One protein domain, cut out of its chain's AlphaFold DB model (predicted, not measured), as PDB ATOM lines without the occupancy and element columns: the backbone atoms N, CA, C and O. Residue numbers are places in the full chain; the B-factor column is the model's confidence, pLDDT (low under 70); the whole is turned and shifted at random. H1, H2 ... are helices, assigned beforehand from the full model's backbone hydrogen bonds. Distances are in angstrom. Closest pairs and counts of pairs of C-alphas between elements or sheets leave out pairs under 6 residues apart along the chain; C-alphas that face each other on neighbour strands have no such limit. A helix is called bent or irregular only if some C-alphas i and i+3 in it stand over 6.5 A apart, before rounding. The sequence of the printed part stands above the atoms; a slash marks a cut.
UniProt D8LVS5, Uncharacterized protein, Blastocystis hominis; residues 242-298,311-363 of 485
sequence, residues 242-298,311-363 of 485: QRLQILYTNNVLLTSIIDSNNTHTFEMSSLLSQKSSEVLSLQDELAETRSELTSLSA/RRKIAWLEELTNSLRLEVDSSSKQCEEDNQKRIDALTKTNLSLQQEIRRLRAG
ATOM      1  N   GLN A 242     152.104 120.387 186.272       70.44
ATOM      2  CA  GLN A 242     152.226 121.428 185.259       70.44
ATOM      3  C   GLN A 242     150.926 122.232 185.126       70.44
ATOM      4  O   GLN A 242     150.966 123.461 185.142       70.44
ATOM      5  N   ARG A 243     149.759 121.577 185.101       72.06
ATOM      6  CA  ARG A 243     148.450 122.256 185.102       72.06
ATOM      7  C   ARG A 243     148.206 123.064 186.373       72.06
ATOM      8  O   ARG A 243     147.705 124.183 186.284       72.06
ATOM      9  N   LEU A 244     148.579 122.539 187.541       74.25
ATOM     10  CA  LEU A 244     148.505 123.263 188.815       74.25
ATOM     11  C   LEU A 244     149.435 124.482 188.825       74.25
ATOM     12  O   LEU A 244     149.027 125.554 189.269       74.25
ATOM     13  N   GLN A 245     150.642 124.355 188.276       78.56
ATOM     14  CA  GLN A 245     151.591 125.460 188.147       78.56
ATOM     15  C   GLN A 245     151.083 126.546 187.188       78.56
ATOM     16  O   GLN A 245     151.206 127.739 187.479       78.56
ATOM     17  N   ILE A 246     150.462 126.153 186.072       76.31
ATOM     18  CA  ILE A 246     149.807 127.073 185.129       76.31
ATOM     19  C   ILE A 246     148.622 127.782 185.805       76.31
ATOM     20  O   ILE A 246     148.470 128.995 185.689       76.31
ATOM     21  N   LEU A 247     147.798 127.064 186.572       77.94
ATOM     22  CA  LEU A 247     146.692 127.657 187.332       77.94
ATOM     23  C   LEU A 247     147.169 128.638 188.408       77.94
ATOM     24  O   LEU A 247     146.544 129.681 188.611       77.94
ATOM     25  N   TYR A 248     148.268 128.321 189.090       80.81
ATOM     26  CA  TYR A 248     148.869 129.199 190.089       80.81
ATOM     27  C   TYR A 248     149.420 130.478 189.448       80.81
ATOM     28  O   TYR A 248     149.082 131.578 189.881       80.81
ATOM     29  N   THR A 249     150.194 130.353 188.366       80.19
ATOM     30  CA  THR A 249     150.737 131.509 187.630       80.19
ATOM     31  C   THR A 249     149.638 132.382 187.030       80.19
ATOM     32  O   THR A 249     149.702 133.605 187.159       80.19
ATOM     33  N   ASN A 250     148.579 131.782 186.480       78.94
ATOM     34  CA  ASN A 250     147.412 132.521 186.002       78.94
ATOM     35  C   ASN A 250     146.691 133.269 187.134       78.94
ATOM     36  O   ASN A 250     146.287 134.411 186.937       78.94
ATOM     37  N   ASN A 251     146.557 132.678 188.327       80.31
ATOM     38  CA  ASN A 251     145.973 133.370 189.483       80.31
ATOM     39  C   ASN A 251     146.818 134.560 189.943       80.31
ATOM     40  O   ASN A 251     146.268 135.620 190.240       80.31
ATOM     41  N   VAL A 252     148.145 134.419 189.973       79.94
ATOM     42  CA  VAL A 252     149.053 135.527 190.309       79.94
ATOM     43  C   VAL A 252     148.921 136.660 189.285       79.94
ATOM     44  O   VAL A 252     148.781 137.820 189.669       79.94
ATOM     45  N   LEU A 253     148.878 136.331 187.990       83.31
ATOM     46  CA  LEU A 253     148.662 137.299 186.909       83.31
ATOM     47  C   LEU A 253     147.312 138.012 187.028       83.31
ATOM     48  O   LEU A 253     147.261 139.235 186.957       83.31
ATOM     49  N   LEU A 254     146.227 137.266 187.250       71.94
ATOM     50  CA  LEU A 254     144.894 137.836 187.446       71.94
ATOM     51  C   LEU A 254     144.849 138.755 188.666       71.94
ATOM     52  O   LEU A 254     144.266 139.831 188.584       71.94
ATOM     53  N   THR A 255     145.501 138.370 189.763       74.88
ATOM     54  CA  THR A 255     145.603 139.207 190.967       74.88
ATOM     55  C   THR A 255     146.340 140.511 190.657       74.88
ATOM     56  O   THR A 255     145.831 141.583 190.959       74.88
ATOM     57  N   SER A 256     147.464 140.448 189.935       81.06
ATOM     58  CA  SER A 256     148.202 141.643 189.500       81.06
ATOM     59  C   SER A 256     147.394 142.544 188.558       81.06
ATOM     60  O   SER A 256     147.454 143.768 188.680       81.06
ATOM     61  N   ILE A 257     146.608 141.967 187.642       74.00
ATOM     62  CA  ILE A 257     145.711 142.724 186.756       74.00
ATOM     63  C   ILE A 257     144.598 143.400 187.564       74.00
ATOM     64  O   ILE A 257     144.269 144.557 187.303       74.00
ATOM     65  N   ILE A 258     144.021 142.701 188.544       74.06
ATOM     66  CA  ILE A 258     143.004 143.262 189.442       74.06
ATOM     67  C   ILE A 258     143.594 144.431 190.235       74.06
ATOM     68  O   ILE A 258     142.991 145.503 190.258       74.06
ATOM     69  N   ASP A 259     144.781 144.265 190.813       78.88
ATOM     70  CA  ASP A 259     145.454 145.318 191.574       78.88
ATOM     71  C   ASP A 259     145.777 146.531 190.692       78.88
ATOM     72  O   ASP A 259     145.446 147.659 191.053       78.88
ATOM     73  N   SER A 260     146.319 146.311 189.490       82.38
ATOM     74  CA  SER A 260     146.592 147.379 188.522       82.38
ATOM     75  C   SER A 260     145.320 148.127 188.105       82.38
ATOM     76  O   SER A 260     145.310 149.360 188.071       82.38
ATOM     77  N   ASN A 261     144.222 147.409 187.854       75.12
ATOM     78  CA  ASN A 261     142.934 148.020 187.530       75.12
ATOM     79  C   ASN A 261     142.357 148.812 188.708       75.12
ATOM     80  O   ASN A 261     141.772 149.876 188.495       75.12
ATOM     81  N   ASN A 262     142.529 148.331 189.939       73.81
ATOM     82  CA  ASN A 262     142.113 149.053 191.139       73.81
ATOM     83  C   ASN A 262     142.913 150.353 191.302       73.81
ATOM     84  O   ASN A 262     142.316 151.404 191.540       73.81
ATOM     85  N   THR A 263     144.234 150.313 191.092       83.31
ATOM     86  CA  THR A 263     145.091 151.508 191.093       83.31
ATOM     87  C   THR A 263     144.667 152.500 190.013       83.31
ATOM     88  O   THR A 263     144.418 153.662 190.323       83.31
ATOM     89  N   HIS A 264     144.483 152.050 188.771       81.25
ATOM     90  CA  HIS A 264     144.043 152.917 187.676       81.25
ATOM     91  C   HIS A 264     142.651 153.517 187.935       81.25
ATOM     92  O   HIS A 264     142.408 154.693 187.678       81.25
ATOM     93  N   THR A 265     141.725 152.738 188.500       77.31
ATOM     94  CA  THR A 265     140.389 153.228 188.879       77.31
ATOM     95  C   THR A 265     140.477 154.309 189.956       77.31
ATOM     96  O   THR A 265     139.764 155.315 189.886       77.31
ATOM     97  N   PHE A 266     141.367 154.132 190.933       86.00
ATOM     98  CA  PHE A 266     141.627 155.130 191.963       86.00
ATOM     99  C   PHE A 266     142.238 156.412 191.376       86.00
ATOM    100  O   PHE A 266     141.744 157.505 191.656       86.00
ATOM    101  N   GLU A 267     143.244 156.294 190.506       88.31
ATOM    102  CA  GLU A 267     143.867 157.429 189.809       88.31
ATOM    103  C   GLU A 267     142.858 158.201 188.954       88.31
ATOM    104  O   GLU A 267     142.770 159.425 189.053       88.31
ATOM    105  N   MET A 268     142.030 157.496 188.178       79.88
ATOM    106  CA  MET A 268     140.974 158.106 187.369       79.88
ATOM    107  C   MET A 268     139.924 158.810 188.227       79.88
ATOM    108  O   MET A 268     139.478 159.902 187.877       79.88
ATOM    109  N   SER A 269     139.553 158.228 189.367       80.44
ATOM    110  CA  SER A 269     138.619 158.855 190.311       80.44
ATOM    111  C   SER A 269     139.215 160.122 190.933       80.44
ATOM    112  O   SER A 269     138.522 161.131 191.072       80.44
ATOM    113  N   SER A 270     140.512 160.097 191.257       89.50
ATOM    114  CA  SER A 270     141.251 161.257 191.765       89.50
ATOM    115  C   SER A 270     141.333 162.378 190.723       89.50
ATOM    116  O   SER A 270     140.979 163.520 191.014       89.50
ATOM    117  N   LEU A 271     141.693 162.047 189.477       88.88
ATOM    118  CA  LEU A 271     141.724 162.991 188.356       88.88
ATOM    119  C   LEU A 271     140.348 163.598 188.080       88.88
ATOM    120  O   LEU A 271     140.242 164.801 187.845       88.88
ATOM    121  N   LEU A 272     139.287 162.791 188.131       84.31
ATOM    122  CA  LEU A 272     137.920 163.268 187.936       84.31
ATOM    123  C   LEU A 272     137.507 164.245 189.044       84.31
ATOM    124  O   LEU A 272     136.905 165.278 188.755       84.31
ATOM    125  N   SER A 273     137.873 163.957 190.295       88.50
ATOM    126  CA  SER A 273     137.658 164.860 191.431       88.50
ATOM    127  C   SER A 273     138.421 166.178 191.257       88.50
ATOM    128  O   SER A 273     137.833 167.256 191.353       88.50
ATOM    129  N   GLN A 274     139.706 166.104 190.891       93.12
ATOM    130  CA  GLN A 274     140.533 167.278 190.615       93.12
ATOM    131  C   GLN A 274     139.928 168.131 189.494       93.12
ATOM    132  O   GLN A 274     139.733 169.333 189.669       93.12
ATOM    133  N   LYS A 275     139.564 167.518 188.363       88.38
ATOM    134  CA  LYS A 275     138.949 168.225 187.233       88.38
ATOM    135  C   LYS A 275     137.588 168.813 187.586       88.38
ATOM    136  O   LYS A 275     137.282 169.915 187.151       88.38
ATOM    137  N   SER A 276     136.805 168.135 188.422       88.06
ATOM    138  CA  SER A 276     135.537 168.678 188.922       88.06
ATOM    139  C   SER A 276     135.763 169.931 189.772       88.06
ATOM    140  O   SER A 276     135.046 170.913 189.603       88.06
ATOM    141  N   SER A 277     136.786 169.938 190.634       90.88
ATOM    142  CA  SER A 277     137.141 171.130 191.420       90.88
ATOM    143  C   SER A 277     137.666 172.283 190.558       90.88
ATOM    144  O   SER A 277     137.305 173.432 190.793       90.88
ATOM    145  N   GLU A 278     138.449 171.988 189.517       91.12
ATOM    146  CA  GLU A 278     138.936 172.983 188.556       91.12
ATOM    147  C   GLU A 278     137.781 173.605 187.762       91.12
ATOM    148  O   GLU A 278     137.720 174.821 187.615       91.12
ATOM    149  N   VAL A 279     136.816 172.795 187.310       88.88
ATOM    150  CA  VAL A 279     135.612 173.293 186.627       88.88
ATOM    151  C   VAL A 279     134.794 174.206 187.537       88.88
ATOM    152  O   VAL A 279     134.328 175.242 187.070       88.88
ATOM    153  N   LEU A 280     134.635 173.859 188.817       87.56
ATOM    154  CA  LEU A 280     133.949 174.722 189.783       87.56
ATOM    155  C   LEU A 280     134.695 176.049 189.983       87.56
ATOM    156  O   LEU A 280     134.075 177.103 189.906       87.56
ATOM    157  N   SER A 281     136.022 176.011 190.127       91.06
ATOM    158  CA  SER A 281     136.850 177.224 190.227       91.06
ATOM    159  C   SER A 281     136.703 178.125 189.000       91.06
ATOM    160  O   SER A 281     136.506 179.328 189.127       91.06
ATOM    161  N   LEU A 282     136.746 177.544 187.798       87.56
ATOM    162  CA  LEU A 282     136.574 178.292 186.552       87.56
ATOM    163  C   LEU A 282     135.152 178.847 186.401       87.56
ATOM    164  O   LEU A 282     134.969 179.915 185.821       87.56
ATOM    165  N   GLN A 283     134.135 178.145 186.910       87.50
ATOM    166  CA  GLN A 283     132.765 178.663 186.954       87.50
ATOM    167  C   GLN A 283     132.648 179.871 187.888       87.50
ATOM    168  O   GLN A 283     131.987 180.842 187.514       87.50
ATOM    169  N   ASP A 284     133.305 179.832 189.048       89.50
ATOM    170  CA  ASP A 284     133.331 180.943 190.000       89.50
ATOM    171  C   ASP A 284     134.080 182.157 189.423       89.50
ATOM    172  O   ASP A 284     133.536 183.260 189.422       89.50
ATOM    173  N   GLU A 285     135.258 181.960 188.817       89.25
ATOM    174  CA  GLU A 285     136.003 183.023 188.117       89.25
ATOM    175  C   GLU A 285     135.195 183.623 186.953       89.25
ATOM    176  O   GLU A 285     135.183 184.835 186.721       89.25
ATOM    177  N   LEU A 286     134.464 182.791 186.208       86.69
ATOM    178  CA  LEU A 286     133.600 183.257 185.125       86.69
ATOM    179  C   LEU A 286     132.386 184.037 185.655       86.69
ATOM    180  O   LEU A 286     131.931 184.991 185.019       86.69
ATOM    181  N   ALA A 287     131.852 183.667 186.819       87.06
ATOM    182  CA  ALA A 287     130.811 184.435 187.494       87.06
ATOM    183  C   ALA A 287     131.349 185.781 188.013       87.06
ATOM    184  O   ALA A 287     130.685 186.808 187.843       87.06
ATOM    185  N   GLU A 288     132.561 185.795 188.569       89.44
ATOM    186  CA  GLU A 288     133.240 186.997 189.055       89.44
ATOM    187  C   GLU A 288     133.530 187.969 187.908       89.44
ATOM    188  O   GLU A 288     133.056 189.104 187.937       89.44
ATOM    189  N   THR A 289     134.163 187.510 186.827       87.25
ATOM    190  CA  THR A 289     134.425 188.335 185.631       87.25
ATOM    191  C   THR A 289     133.141 188.859 184.981       87.25
ATOM    192  O   THR A 289     133.091 190.006 184.533       87.25
ATOM    193  N   ARG A 290     132.052 188.075 184.967       82.69
ATOM    194  CA  ARG A 290     130.728 188.563 184.539       82.69
ATOM    195  C   ARG A 290     130.205 189.672 185.449       82.69
ATOM    196  O   ARG A 290     129.622 190.638 184.952       82.69
ATOM    197  N   SER A 291     130.403 189.557 186.759       82.56
ATOM    198  CA  SER A 291     129.998 190.583 187.723       82.56
ATOM    199  C   SER A 291     130.820 191.871 187.571       82.56
ATOM    200  O   SER A 291     130.247 192.963 187.531       82.56
ATOM    201  N   GLU A 292     132.132 191.752 187.360       83.88
ATOM    202  CA  GLU A 292     133.039 192.870 187.097       83.88
ATOM    203  C   GLU A 292     132.688 193.581 185.793       83.88
ATOM    204  O   GLU A 292     132.573 194.805 185.774       83.88
ATOM    205  N   LEU A 293     132.441 192.832 184.713       80.94
ATOM    206  CA  LEU A 293     132.020 193.392 183.428       80.94
ATOM    207  C   LEU A 293     130.680 194.131 183.548       80.94
ATOM    208  O   LEU A 293     130.509 195.207 182.974       80.94
ATOM    209  N   THR A 294     129.743 193.589 184.329       78.31
ATOM    210  CA  THR A 294     128.454 194.241 184.608       78.31
ATOM    211  C   THR A 294     128.651 195.543 185.398       78.31
ATOM    212  O   THR A 294     128.012 196.552 185.098       78.31
ATOM    213  N   SER A 295     129.581 195.558 186.357       77.44
ATOM    214  CA  SER A 295     129.956 196.745 187.139       77.44
ATOM    215  C   SER A 295     130.665 197.815 186.293       77.44
ATOM    216  O   SER A 295     130.319 198.996 186.352       77.44
ATOM    217  N   LEU A 296     131.606 197.411 185.435       73.94
ATOM    218  CA  LEU A 296     132.293 198.278 184.471       73.94
ATOM    219  C   LEU A 296     131.318 198.873 183.452       73.94
ATOM    220  O   LEU A 296     131.365 200.072 183.190       73.94
ATOM    221  N   SER A 297     130.386 198.071 182.932       69.94
ATOM    222  CA  SER A 297     129.300 198.543 182.062       69.94
ATOM    223  C   SER A 297     128.449 199.623 182.751       69.94
ATOM    224  O   SER A 297     128.138 200.661 182.159       69.94
ATOM    225  N   ALA A 298     128.161 199.455 184.048       64.88
ATOM    226  CA  ALA A 298     127.472 200.470 184.842       64.88
ATOM    227  C   ALA A 298     128.313 201.749 185.066       64.88
ATOM    228  O   ALA A 298     127.751 202.844 185.125       64.88
ATOM    229  N   ARG A 311     129.009 201.987 171.339       71.19
ATOM    230  CA  ARG A 311     127.869 201.331 170.671       71.19
ATOM    231  C   ARG A 311     128.315 200.291 169.644       71.19
ATOM    232  O   ARG A 311     127.694 199.237 169.569       71.19
ATOM    233  N   ARG A 312     129.388 200.541 168.882       77.75
ATOM    234  CA  ARG A 312     129.960 199.533 167.969       77.75
ATOM    235  C   ARG A 312     130.550 198.348 168.726       77.75
ATOM    236  O   ARG A 312     130.310 197.211 168.339       77.75
ATOM    237  N   LYS A 313     131.273 198.602 169.818       81.25
ATOM    238  CA  LYS A 313     131.853 197.560 170.670       81.25
ATOM    239  C   LYS A 313     130.776 196.741 171.381       81.25
ATOM    240  O   LYS A 313     130.905 195.527 171.450       81.25
ATOM    241  N   ILE A 314     129.699 197.377 171.845       80.38
ATOM    242  CA  ILE A 314     128.524 196.706 172.416       80.38
ATOM    243  C   ILE A 314     127.843 195.841 171.353       80.38
ATOM    244  O   ILE A 314     127.646 194.660 171.601       80.38
ATOM    245  N   ALA A 315     127.578 196.372 170.156       78.75
ATOM    246  CA  ALA A 315     126.969 195.599 169.070       78.75
ATOM    247  C   ALA A 315     127.831 194.390 168.660       78.75
ATOM    248  O   ALA A 315     127.316 193.295 168.461       78.75
ATOM    249  N   TRP A 316     129.154 194.566 168.593       85.38
ATOM    250  CA  TRP A 316     130.082 193.477 168.299       85.38
ATOM    251  C   TRP A 316     130.131 192.432 169.421       85.38
ATOM    252  O   TRP A 316     130.117 191.237 169.143       85.38
ATOM    253  N   LEU A 317     130.132 192.851 170.693       84.75
ATOM    254  CA  LEU A 317     130.063 191.939 171.840       84.75
ATOM    255  C   LEU A 317     128.729 191.189 171.902       84.75
ATOM    256  O   LEU A 317     128.717 190.013 172.261       84.75
ATOM    257  N   GLU A 318     127.618 191.827 171.539       84.19
ATOM    258  CA  GLU A 318     126.310 191.179 171.420       84.19
ATOM    259  C   GLU A 318     126.311 190.132 170.301       84.19
ATOM    260  O   GLU A 318     125.834 189.017 170.510       84.19
ATOM    261  N   GLU A 319     126.901 190.437 169.143       85.19
ATOM    262  CA  GLU A 319     127.050 189.485 168.036       85.19
ATOM    263  C   GLU A 319     127.931 188.289 168.430       85.19
ATOM    264  O   GLU A 319     127.548 187.139 168.211       85.19
ATOM    265  N   LEU A 320     129.053 188.537 169.111       85.38
ATOM    266  CA  LEU A 320     129.945 187.490 169.613       85.38
ATOM    267  C   LEU A 320     129.278 186.634 170.695       85.38
ATOM    268  O   LEU A 320     129.407 185.414 170.685       85.38
ATOM    269  N   THR A 321     128.514 187.258 171.592       87.56
ATOM    270  CA  THR A 321     127.746 186.561 172.633       87.56
ATOM    271  C   THR A 321     126.650 185.698 172.019       87.56
ATOM    272  O   THR A 321     126.459 184.558 172.439       87.56
ATOM    273  N   ASN A 322     125.952 186.203 171.000       85.44
ATOM    274  CA  ASN A 322     124.934 185.445 170.278       85.44
ATOM    275  C   ASN A 322     125.548 184.274 169.500       85.44
ATOM    276  O   ASN A 322     124.997 183.175 169.534       85.44
ATOM    277  N   SER A 323     126.706 184.476 168.864       87.88
ATOM    278  CA  SER A 323     127.439 183.409 168.175       87.88
ATOM    279  C   SER A 323     127.899 182.322 169.149       87.88
ATOM    280  O   SER A 323     127.640 181.143 168.918       87.88
ATOM    281  N   LEU A 324     128.508 182.709 170.276       87.50
ATOM    282  CA  LEU A 324     128.967 181.770 171.301       87.50
ATOM    283  C   LEU A 324     127.792 181.000 171.921       87.50
ATOM    284  O   LEU A 324     127.884 179.800 172.157       87.50
ATOM    285  N   ARG A 325     126.660 181.675 172.155       86.69
ATOM    286  CA  ARG A 325     125.443 181.045 172.678       86.69
ATOM    287  C   ARG A 325     124.894 179.993 171.719       86.69
ATOM    288  O   ARG A 325     124.559 178.904 172.163       86.69
ATOM    289  N   LEU A 326     124.844 180.290 170.420       87.44
ATOM    290  CA  LEU A 326     124.398 179.332 169.406       87.44
ATOM    291  C   LEU A 326     125.331 178.120 169.302       87.44
ATOM    292  O   LEU A 326     124.855 177.001 169.116       87.44
ATOM    293  N   GLU A 327     126.640 178.323 169.440       89.19
ATOM    294  CA  GLU A 327     127.628 177.242 169.425       89.19
ATOM    295  C   GLU A 327     127.530 176.361 170.678       89.19
ATOM    296  O   GLU A 327     127.505 175.134 170.567       89.19
ATOM    297  N   VAL A 328     127.363 176.966 171.860       87.81
ATOM    298  CA  VAL A 328     127.107 176.247 173.119       87.81
ATOM    299  C   VAL A 328     125.790 175.476 173.051       87.81
ATOM    300  O   VAL A 328     125.767 174.298 173.396       87.81
ATOM    301  N   ASP A 329     124.713 176.087 172.555       87.88
ATOM    302  CA  ASP A 329     123.410 175.428 172.419       87.88
ATOM    303  C   ASP A 329     123.467 174.268 171.408       87.88
ATOM    304  O   ASP A 329     122.851 173.222 171.621       87.88
ATOM    305  N   SER A 330     124.228 174.418 170.317       86.69
ATOM    306  CA  SER A 330     124.423 173.357 169.317       86.69
ATOM    307  C   SER A 330     125.274 172.209 169.866       86.69
ATOM    308  O   SER A 330     124.925 171.043 169.684       86.69
ATOM    309  N   SER A 331     126.348 172.527 170.593       86.38
ATOM    310  CA  SER A 331     127.207 171.546 171.268       86.38
ATOM    311  C   SER A 331     126.459 170.801 172.381       86.38
ATOM    312  O   SER A 331     126.556 169.578 172.488       86.38
ATOM    313  N   SER A 332     125.627 171.507 173.157       90.81
ATOM    314  CA  SER A 332     124.772 170.917 174.194       90.81
ATOM    315  C   SER A 332     123.764 169.938 173.597       90.81
ATOM    316  O   SER A 332     123.656 168.811 174.074       90.81
ATOM    317  N   LYS A 333     123.077 170.322 172.511       90.88
ATOM    318  CA  LYS A 333     122.133 169.435 171.811       90.88
ATOM    319  C   LYS A 333     122.816 168.195 171.243       90.88
ATOM    320  O   LYS A 333     122.296 167.096 171.393       90.88
ATOM    321  N   GLN A 334     123.995 168.352 170.643       90.56
ATOM    322  CA  GLN A 334     124.763 167.221 170.125       90.56
ATOM    323  C   GLN A 334     125.172 166.252 171.248       90.56
ATOM    324  O   GLN A 334     125.032 165.039 171.108       90.56
ATOM    325  N   CYS A 335     125.629 166.783 172.387       88.94
ATOM    326  CA  CYS A 335     125.976 165.987 173.564       88.94
ATOM    327  C   CYS A 335     124.756 165.240 174.134       88.94
ATOM    328  O   CYS A 335     124.855 164.061 174.472       88.94
ATOM    329  N   GLU A 336     123.591 165.890 174.206       92.31
ATOM    330  CA  GLU A 336     122.334 165.258 174.624       92.31
ATOM    331  C   GLU A 336     121.913 164.126 173.679       92.31
ATOM    332  O   GLU A 336     121.578 163.037 174.147       92.31
ATOM    333  N   GLU A 337     121.991 164.333 172.362       93.25
ATOM    334  CA  GLU A 337     121.675 163.296 171.374       93.25
ATOM    335  C   GLU A 337     122.617 162.092 171.465       93.25
ATOM    336  O   GLU A 337     122.170 160.944 171.401       93.25
ATOM    337  N   ASP A 338     123.918 162.320 171.631       92.19
ATOM    338  CA  ASP A 338     124.895 161.234 171.729       92.19
ATOM    339  C   ASP A 338     124.781 160.483 173.063       92.19
ATOM    340  O   ASP A 338     124.881 159.249 173.094       92.19
ATOM    341  N   ASN A 339     124.460 161.185 174.152       91.75
ATOM    342  CA  ASN A 339     124.108 160.560 175.424       91.75
ATOM    343  C   ASN A 339     122.822 159.733 175.309       91.75
ATOM    344  O   ASN A 339     122.790 158.605 175.802       91.75
ATOM    345  N   GLN A 340     121.797 160.227 174.610       93.88
ATOM    346  CA  GLN A 340     120.557 159.485 174.391       93.88
ATOM    347  C   GLN A 340     120.798 158.217 173.563       93.88
ATOM    348  O   GLN A 340     120.381 157.133 173.971       93.88
ATOM    349  N   LYS A 341     121.567 158.302 172.468       94.69
ATOM    350  CA  LYS A 341     121.970 157.124 171.673       94.69
ATOM    351  C   LYS A 341     122.715 156.097 172.525       94.69
ATOM    352  O   LYS A 341     122.498 154.892 172.381       94.69
ATOM    353  N   ARG A 342     123.592 156.554 173.423       94.19
ATOM    354  CA  ARG A 342     124.345 155.680 174.330       94.19
ATOM    355  C   ARG A 342     123.439 155.018 175.369       94.19
ATOM    356  O   ARG A 342     123.601 153.825 175.625       94.19
ATOM    357  N   ILE A 343     122.476 155.751 175.925       94.62
ATOM    358  CA  ILE A 343     121.456 155.212 176.837       94.62
ATOM    359  C   ILE A 343     120.609 154.153 176.122       94.62
ATOM    360  O   ILE A 343     120.418 153.063 176.662       94.62
ATOM    361  N   ASP A 344     120.167 154.415 174.893       95.38
ATOM    362  CA  ASP A 344     119.362 153.472 174.113       95.38
ATOM    363  C   ASP A 344     120.155 152.198 173.780       95.38
ATOM    364  O   ASP A 344     119.653 151.079 173.935       95.38
ATOM    365  N   ALA A 345     121.430 152.343 173.399       94.88
ATOM    366  CA  ALA A 345     122.327 151.218 173.151       94.88
ATOM    367  C   ALA A 345     122.532 150.356 174.409       94.88
ATOM    368  O   ALA A 345     122.396 149.133 174.344       94.88
ATOM    369  N   LEU A 346     122.796 150.981 175.563       94.25
ATOM    370  CA  LEU A 346     122.937 150.287 176.849       94.25
ATOM    371  C   LEU A 346     121.633 149.617 177.298       94.25
ATOM    372  O   LEU A 346     121.648 148.512 177.838       94.25
ATOM    373  N   THR A 347     120.490 150.249 177.046       95.19
ATOM    374  CA  THR A 347     119.179 149.672 177.364       95.19
ATOM    375  C   THR A 347     118.927 148.418 176.527       95.19
ATOM    376  O   THR A 347     118.484 147.394 177.053       95.19
ATOM    377  N   LYS A 348     119.283 148.451 175.236       95.62
ATOM    378  CA  LYS A 348     119.167 147.299 174.335       95.62
ATOM    379  C   LYS A 348     120.074 146.139 174.755       95.62
ATOM    380  O   LYS A 348     119.620 144.993 174.768       95.62
ATOM    381  N   THR A 349     121.328 146.407 175.125       94.44
ATOM    382  CA  THR A 349     122.250 145.353 175.586       94.44
ATOM    383  C   THR A 349     121.805 144.756 176.917       94.44
ATOM    384  O   THR A 349     121.815 143.535 177.061       94.44
ATOM    385  N   ASN A 350     121.326 145.572 177.860       94.12
ATOM    386  CA  ASN A 350     120.797 145.087 179.134       94.12
ATOM    387  C   ASN A 350     119.585 144.166 178.924       94.12
ATOM    388  O   ASN A 350     119.532 143.077 179.492       94.12
ATOM    389  N   LEU A 351     118.654 144.538 178.035       95.81
ATOM    390  CA  LEU A 351     117.507 143.691 177.697       95.81
ATOM    391  C   LEU A 351     117.945 142.336 177.113       95.81
ATOM    392  O   LEU A 351     117.421 141.296 177.514       95.81
ATOM    393  N   SER A 352     118.930 142.343 176.208       94.31
ATOM    394  CA  SER A 352     119.498 141.122 175.622       94.31
ATOM    395  C   SER A 352     120.146 140.230 176.684       94.31
ATOM    396  O   SER A 352     119.910 139.023 176.709       94.31
ATOM    397  N   LEU A 353     120.924 140.811 177.601       93.44
ATOM    398  CA  LEU A 353     121.555 140.072 178.697       93.44
ATOM    399  C   LEU A 353     120.516 139.486 179.658       93.44
ATOM    400  O   LEU A 353     120.641 138.338 180.081       93.44
ATOM    401  N   GLN A 354     119.451 140.225 179.972       93.31
ATOM    402  CA  GLN A 354     118.359 139.709 180.798       93.31
ATOM    403  C   GLN A 354     117.635 138.530 180.141       93.31
ATOM    404  O   GLN A 354     117.238 137.595 180.839       93.31
ATOM    405  N   GLN A 355     117.452 138.554 178.817       89.94
ATOM    406  CA  GLN A 355     116.876 137.428 178.079       89.94
ATOM    407  C   GLN A 355     117.786 136.199 178.136       89.94
ATOM    408  O   GLN A 355     117.296 135.109 178.427       89.94
ATOM    409  N   GLU A 356     119.096 136.375 177.961       86.62
ATOM    410  CA  GLU A 356     120.046 135.262 178.040       86.62
ATOM    411  C   GLU A 356     120.116 134.671 179.454       86.62
ATOM    412  O   GLU A 356     120.067 133.456 179.623       86.62
ATOM    413  N   ILE A 357     120.090 135.509 180.495       86.12
ATOM    414  CA  ILE A 357     119.993 135.040 181.886       86.12
ATOM    415  C   ILE A 357     118.707 134.233 182.105       86.12
ATOM    416  O   ILE A 357     118.742 133.203 182.778       86.12
ATOM    417  N   ARG A 358     117.561 134.661 181.550       85.88
ATOM    418  CA  ARG A 358     116.312 133.881 181.636       85.88
ATOM    419  C   ARG A 358     116.427 132.548 180.900       85.88
ATOM    420  O   ARG A 358     115.968 131.546 181.438       85.88
ATOM    421  N   ARG A 359     117.063 132.522 179.723       82.75
ATOM    422  CA  ARG A 359     117.313 131.296 178.951       82.75
ATOM    423  C   ARG A 359     118.179 130.314 179.738       82.75
ATOM    424  O   ARG A 359     117.804 129.158 179.888       82.75
ATOM    425  N   LEU A 360     119.283 130.790 180.311       79.88
ATOM    426  CA  LEU A 360     120.180 129.980 181.136       79.88
ATOM    427  C   LEU A 360     119.490 129.477 182.413       79.88
ATOM    428  O   LEU A 360     119.681 128.328 182.802       79.88
ATOM    429  N   ARG A 361     118.637 130.298 183.041       80.19
ATOM    430  CA  ARG A 361     117.849 129.900 184.223       80.19
ATOM    431  C   ARG A 361     116.739 128.896 183.920       80.19
ATOM    432  O   ARG A 361     116.376 128.143 184.817       80.19
ATOM    433  N   ALA A 362     116.190 128.886 182.708       78.62
ATOM    434  CA  ALA A 362     115.183 127.900 182.313       78.62
ATOM    435  C   ALA A 362     115.767 126.474 182.238       78.62
ATOM    436  O   ALA A 362     115.035 125.500 182.421       78.62
ATOM    437  N   GLY A 363     117.087 126.360 182.049       76.94
ATOM    438  CA  GLY A 363     117.785 125.086 181.924       76.94
ATOM    439  C   GLY A 363     117.454 124.354 180.625       76.94
ATOM    440  O   GLY A 363     116.576 124.742 179.858       76.94
TER     441      GLY A 363
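AT A GLANCE: This is residues 242 to 298 and 311 to 363 of the 485 residues of an uncharacterized protein of Blastocystis hominis (UniProt D8LVS5). What shape do these coordinates draw? Two very long helices, H1 and H2, run in opposing directions as the legs of a long, narrow V, with open space between them. The legs come nearest at the cut, Ala 298 to Arg 311, and spread toward Gln 242 and Gly 363. What is printed? There are 110 residues with two named helices, H1 then H2, and no named strand; the class is all helix. How is the whole spread? It is extended, with a radius of gyration of the C-alphas of 26.1 A and spans of 84 by 34 by 18 A.

IN THESE COORDINATES: Where does H1 run? H1 is residues 242 to 298, 82.8 A from C-alpha 242 at (152.226, 121.428, 185.259) to C-alpha 298 at (127.472, 200.470, 184.842). Where does H2 run? H2 is residues 311 to 362, 75.4 A from its first C-alpha to C-alpha 362 at (115.183, 127.900, 182.313).

HOW THE PARTS SIT: Do the helices meet? H1 and H2 are apart, with no C-alpha of the one within 8 A of the other. Residues 242 to 296 and 315 to 363 stand free. What do the backbones show? In H1 and H2 every O i to N i+4 pair is within hydrogen-bond range. Neither helix is bent or irregular.

THE WHOLE: How large is it? The outline is a rod, and the two C-alphas farthest apart, those of Gln 242 and Arg 311, are 84.8 A apart. The C-alphas of Gln 242 and Gly 363 are 34.8 A apart. Where is the cut? Residues 299 to 310 are not printed, and C-alphas 298 and 311 are 14.2 A apart across it. Where is confidence low? Residues 297 to 298 are under 70 in pLDDT; the mean of the printed part is 84.9.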